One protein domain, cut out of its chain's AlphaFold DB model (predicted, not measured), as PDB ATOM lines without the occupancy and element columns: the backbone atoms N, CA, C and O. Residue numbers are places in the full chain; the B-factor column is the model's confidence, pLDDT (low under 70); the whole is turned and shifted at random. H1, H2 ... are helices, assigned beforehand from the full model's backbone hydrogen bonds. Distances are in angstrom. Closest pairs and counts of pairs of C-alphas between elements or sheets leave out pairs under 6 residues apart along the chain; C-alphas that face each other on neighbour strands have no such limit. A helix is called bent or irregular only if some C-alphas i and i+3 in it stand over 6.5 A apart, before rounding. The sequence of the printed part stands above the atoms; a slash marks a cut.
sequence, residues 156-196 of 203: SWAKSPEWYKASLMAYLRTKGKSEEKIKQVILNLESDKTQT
ATOM      1  N   SER A 156      34.023  30.893 -17.338       84.50
ATOM      2  CA  SER A 156      33.305  30.641 -18.585       84.50
ATOM      3  C   SER A 156      33.389  29.156 -18.925       84.50
ATOM      4  O   SER A 156      34.456  28.551 -18.806       84.50
ATOM      5  N   TRP A 157      32.291  28.571 -19.403       84.50
ATOM      6  CA  TRP A 157      32.237  27.138 -19.701       84.50
ATOM      7  C   TRP A 157      33.383  26.672 -20.614       84.50
ATOM      8  O   TRP A 157      34.037  25.667 -20.343       84.50
ATOM      9  N   ALA A 158      33.704  27.452 -21.650       83.56
ATOM     10  CA  ALA A 158      34.749  27.103 -22.611       83.56
ATOM     11  C   ALA A 158      36.172  27.116 -22.055       83.56
ATOM     12  O   ALA A 158      37.008  26.369 -22.556       83.56
ATOM     13  N   LYS A 159      36.447  27.958 -21.054       82.00
ATOM     14  CA  LYS A 159      37.762  28.042 -20.404       82.00
ATOM     15  C   LYS A 159      37.796  27.317 -19.059       82.00
ATOM     16  O   LYS A 159      38.827  27.321 -18.403       82.00
ATOM     17  N   SER A 160      36.674  26.734 -18.634       85.69
ATOM     18  CA  SER A 160      36.584  26.065 -17.343       85.69
ATOM     19  C   SER A 160      37.350  24.735 -17.351       85.69
ATOM     20  O   SER A 160      37.252  23.980 -18.329       85.69
ATOM     21  N   PRO A 161      38.093  24.432 -16.276       88.75
ATOM     22  CA  PRO A 161      38.773  23.157 -16.116       88.75
ATOM     23  C   PRO A 161      37.762  22.023 -15.917       88.75
ATOM     24  O   PRO A 161      36.613  22.239 -15.520       88.75
ATOM     25  N   GLU A 162      38.193  20.790 -16.174       91.19
ATOM     26  CA  GLU A 162      37.296  19.629 -16.157       91.19
ATOM     27  C   GLU A 162      36.667  19.391 -14.777       91.19
ATOM     28  O   GLU A 162      35.476  19.093 -14.677       91.19
ATOM     29  N   TRP A 163      37.426  19.631 -13.701       89.38
ATOM     30  CA  TRP A 163      36.916  19.528 -12.332       89.38
ATOM     31  C   TRP A 163      35.738  20.481 -12.083       89.38
ATOM     32  O   TRP A 163      34.781  20.113 -11.401       89.38
ATOM     33  N   TYR A 164      35.759  21.682 -12.670       90.56
ATOM     34  CA  TYR A 164      34.699  22.677 -12.502       90.56
ATOM     35  C   TYR A 164      33.433  22.255 -13.246       90.56
ATOM     36  O   TYR A 164      32.333  22.341 -12.700       90.56
ATOM     37  N   LYS A 165      33.579  21.737 -14.473       91.69
ATOM     38  CA  LYS A 165      32.454  21.205 -15.257       91.69
ATOM     39  C   LYS A 165      31.797  20.026 -14.551       91.69
ATOM     40  O   LYS A 165      30.574  20.012 -14.402       91.69
ATOM     41  N   ALA A 166      32.602  19.081 -14.064       92.44
ATOM     42  CA  ALA A 166      32.125  17.944 -13.286       92.44
ATOM     43  C   ALA A 166      31.398  18.400 -12.010       92.44
ATOM     44  O   ALA A 166      30.293  17.930 -11.726       92.44
ATOM     45  N   SER A 167      31.965  19.378 -11.296       92.12
ATOM     46  CA  SER A 167      31.358  19.964 -10.095       92.12
ATOM     47  C   SER A 167      30.027  20.653 -10.399       92.12
ATOM     48  O   SER A 167      29.068  20.482  -9.648       92.12
ATOM     49  N   LEU A 168      29.918  21.378 -11.521       93.00
ATOM     50  CA  LEU A 168      28.663  22.008 -11.939       93.00
ATOM     51  C   LEU A 168      27.591  20.959 -12.237       93.00
ATOM     52  O   LEU A 168      26.460  21.091 -11.775       93.00
ATOM     53  N   MET A 169      27.925  19.903 -12.984       92.81
ATOM     54  CA  MET A 169      26.974  18.824 -13.270       92.81
ATOM     55  C   MET A 169      26.491  18.150 -11.982       92.81
ATOM     56  O   MET A 169      25.288  17.957 -11.808       92.81
ATOM     57  N   ALA A 170      27.410  17.837 -11.062       92.50
ATOM     58  CA  ALA A 170      27.073  17.269  -9.759       92.50
ATOM     59  C   ALA A 170      26.151  18.205  -8.962       92.50
ATOM     60  O   ALA A 170      25.101  17.774  -8.491       92.50
ATOM     61  N   TYR A 171      26.476  19.496  -8.896       93.62
ATOM     62  CA  TYR A 171      25.655  20.510  -8.238       93.62
ATOM     63  C   TYR A 171      24.244  20.621  -8.840       93.62
ATOM     64  O   TYR A 171      23.246  20.681  -8.127       93.62
ATOM     65  N   LEU A 172      24.110  20.601 -10.167       94.06
ATOM     66  CA  LEU A 172      22.790  20.665 -10.799       94.06
ATOM     67  C   LEU A 172      21.941  19.417 -10.501       94.06
ATOM     68  O   LEU A 172      20.722  19.543 -10.351       94.06
ATOM     69  N   ARG A 173      22.574  18.244 -10.362       93.75
ATOM     70  CA  ARG A 173      21.906  17.011  -9.920       93.75
ATOM     71  C   ARG A 173      21.435  17.108  -8.472       93.75
ATOM     72  O   ARG A 173      20.298  16.734  -8.199       93.75
ATOM     73  N   THR A 174      22.233  17.669  -7.557       93.62
ATOM     74  CA  THR A 174      21.798  17.861  -6.156       93.62
ATOM     75  C   THR A 174      20.638  18.851  -6.037       93.62
ATOM     76  O   THR A 174      19.805  18.716  -5.144       93.62
ATOM     77  N   LYS A 175      20.506  19.792  -6.981       92.94
ATOM     78  CA  LYS A 175      19.327  20.667  -7.118       92.94
ATOM     79  C   LYS A 175      18.128  20.005  -7.817       92.94
ATOM     80  O   LYS A 175      17.152  20.690  -8.118       92.94
ATOM     81  N   GLY A 176      18.183  18.701  -8.093       91.69
ATOM     82  CA  GLY A 176      17.073  17.922  -8.648       91.69
ATOM     83  C   GLY A 176      16.778  18.190 -10.124       91.69
ATOM     84  O   GLY A 176      15.657  17.956 -10.579       91.69
ATOM     85  N   LYS A 177      17.737  18.718 -10.898       90.06
ATOM     86  CA  LYS A 177      17.544  18.901 -12.345       90.06
ATOM     87  C   LYS A 177      17.678  17.561 -13.077       90.06
ATOM     88  O   LYS A 177      18.607  16.809 -12.805       90.06
ATOM     89  N   SER A 178      16.782  17.298 -14.034       92.94
ATOM     90  CA  SER A 178      16.904  16.143 -14.934       92.94
ATOM     91  C   SER A 178      18.101  16.294 -15.876       92.94
ATOM     92  O   SER A 178      18.560  17.412 -16.133       92.94
ATOM     93  N   GLU A 179      18.579  15.183 -16.437       91.69
ATOM     94  CA  GLU A 179      19.708  15.178 -17.376       91.69
ATOM     95  C   GLU A 179      19.436  16.048 -18.619       91.69
ATOM     96  O   GLU A 179      20.332  16.747 -19.091       91.69
ATOM     97  N   GLU A 180      18.197  16.106 -19.116       91.69
ATOM     98  CA  GLU A 180      17.804  16.986 -20.229       91.69
ATOM     99  C   GLU A 180      17.952  18.459 -19.847       91.69
ATOM    100  O   GLU A 180      18.489  19.262 -20.611       91.69
ATOM    101  N   LYS A 181      17.518  18.822 -18.633       91.56
ATOM    102  CA  LYS A 181      17.618  20.200 -18.145       91.56
ATOM    103  C   LYS A 181      19.070  20.594 -17.884       91.56
ATOM    104  O   LYS A 181      19.426  21.748 -18.113       91.56
ATOM    105  N   ILE A 182      19.909  19.659 -17.436       91.12
ATOM    106  CA  ILE A 182      21.355  19.869 -17.284       91.12
ATOM    107  C   ILE A 182      21.994  20.133 -18.648       91.12
ATOM    108  O   ILE A 182      22.682  21.142 -18.803       91.12
ATOM    109  N   LYS A 183      21.706  19.298 -19.656       90.94
ATOM    110  CA  LYS A 183      22.183  19.507 -21.032       90.94
ATOM    111  C   LYS A 183      21.748  20.863 -21.579       90.94
ATOM    112  O   LYS A 183      22.572  21.570 -22.145       90.94
ATOM    113  N   GLN A 184      20.499  21.268 -21.347       90.31
ATOM    114  CA  GLN A 184      20.018  22.580 -21.782       90.31
ATOM    115  C   GLN A 184      20.767  23.734 -21.102       90.31
ATOM    116  O   GLN A 184      21.107  24.712 -21.760       90.31
ATOM    117  N   VAL A 185      21.049  23.631 -19.798       88.38
ATOM    118  CA  VAL A 185      21.852  24.639 -19.083       88.38
ATOM    119  C   VAL A 185      23.256  24.728 -19.675       88.38
ATOM    120  O   VAL A 185      23.736  25.831 -19.912       88.38
ATOM    121  N   ILE A 186      23.894  23.590 -19.951       87.44
ATOM    122  CA  ILE A 186      25.231  23.541 -20.555       87.44
ATOM    123  C   ILE A 186      25.226  24.169 -21.952       87.44
ATOM    124  O   ILE A 186      26.051  25.035 -22.227       87.44
ATOM    125  N   LEU A 187      24.259  23.809 -22.799       86.88
ATOM    126  CA  LEU A 187      24.104  24.391 -24.136       86.88
ATOM    127  C   LEU A 187      23.912  25.911 -24.071       86.88
ATOM    128  O   LEU A 187      24.510  26.651 -24.851       86.88
ATOM    129  N   ASN A 188      23.129  26.394 -23.103       86.50
ATOM    130  CA  ASN A 188      22.950  27.826 -22.897       86.50
ATOM    131  C   ASN A 188      24.278  28.498 -22.500       86.50
ATOM    132  O   ASN A 188      24.640  29.510 -23.098       86.50
ATOM    133  N   LEU A 189      25.044  27.911 -21.571       84.44
ATOM    134  CA  LEU A 189      26.369  28.414 -21.172       84.44
ATOM    135  C   LEU A 189      27.386  28.401 -22.327       84.44
ATOM    136  O   LEU A 189      28.263  29.262 -22.395       84.44
ATOM    137  N   GLU A 190      27.278  27.446 -23.252       81.00
ATOM    138  CA  GLU A 190      28.087  27.399 -24.474       81.00
ATOM    139  C   GLU A 190      27.723  28.513 -25.460       81.00
ATOM    140  O   GLU A 190      28.614  29.059 -26.118       81.00
ATOM    141  N   SER A 191      26.436  28.862 -25.537       73.06
ATOM    142  CA  SER A 191      25.898  29.893 -26.431       73.06
ATOM    143  C   SER A 191      26.100  31.332 -25.929       73.06
ATOM    144  O   SER A 191      26.242  32.257 -26.735       73.06
ATOM    145  N   ASP A 192      26.212  31.525 -24.609       65.56
ATOM    146  CA  ASP A 192      26.357  32.840 -23.954       65.56
ATOM    147  C   ASP A 192      27.733  33.510 -24.187       65.56
ATOM    148  O   ASP A 192      28.007  34.646 -23.793       65.56
ATOM    149  N   LYS A 193      28.606  32.854 -24.964       52.84
ATOM    150  CA  LYS A 193      29.834  33.441 -25.535       52.84
ATOM    151  C   LYS A 193      29.589  34.717 -26.351       52.84
ATOM    152  O   LYS A 193      30.545  35.413 -26.681       52.84
ATOM    153  N   THR A 194      28.340  35.021 -26.700       41.88
ATOM    154  CA  THR A 194      27.972  36.175 -27.527       41.88
ATOM    155  C   THR A 194      27.605  37.438 -26.737       41.88
ATOM    156  O   THR A 194      27.616  38.511 -27.338       41.88
ATOM    157  N   GLN A 195      27.359  37.379 -25.416       36.25
ATOM    158  CA  GLN A 195      26.918  38.559 -24.643       36.25
ATOM    159  C   GLN A 195      27.905  39.094 -23.593       36.25
ATOM    160  O   GLN A 195      27.752  40.234 -23.152       36.25
ATOM    161  N   THR A 196      28.993  38.386 -23.268       35.91
ATOM    162  CA  THR A 196      29.990  38.865 -22.276       35.91
ATOM    163  C   THR A 196      31.005  39.866 -22.871       35.91
ATOM    164  O   THR A 196      32.190  39.827 -22.569       35.91
TER     165      THR A 196
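This is residues 156 to 196 of the 203 residues of the protein "SET domain-containing protein" of Tigriopus californicus (UniProt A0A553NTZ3). What would one see first? Two helices, H1 and H2, meet near their ends as a V, with the tight link at its corner, and the stretch before H1 folds back across the open side toward the later part of H2. What is it made of? There are 41 residues printed, with two named helices in the order H1, H2 and no named strand, and the class is all helix. The whole is only just compact, close to loose, with a radius of gyration of the C-alphas of 10.5 A and spans of 28 by 20 by 12 A.

Where is the first helix? H1 is residues 162 to 174, 18.5 A from first to last C-alpha, and begins with C-alpha 162 at (37.296, 19.629, -16.157). Where is the second? H2 is residues 179 to 194, 24.7 A long, and ends with C-alpha 194 at (27.972, 36.175, -27.527). It is only just irregular: C-alphas 191 and 194 are 6.7 A apart.

How do H1 and H2 meet? They touch, with residues 169 to 173 of H1 and 179 to 182 of H2 alone; the closest C-alphas, of Leu 172 and Ile 182, are 6.7 A apart. How are they turned? They run opposite ways at a steep tilt of 48 degrees. What do their backbones show? Every O i to N i+4 pair is within hydrogen-bond range in H1, and 10 of 12 in H2.

How large is it? The C-alphas farthest apart, of Thr 174 and Thr 194, are 28.8 A apart. Is it whole? The printed part has no cut, and the link from H1 to H2 is tight. What stands free? Residues 159 to 164, of which 162 to 164 belong to H1. Where is confidence low? Residues 192 to 196 are under 70; the mean pLDDT of the printed part is 84.0.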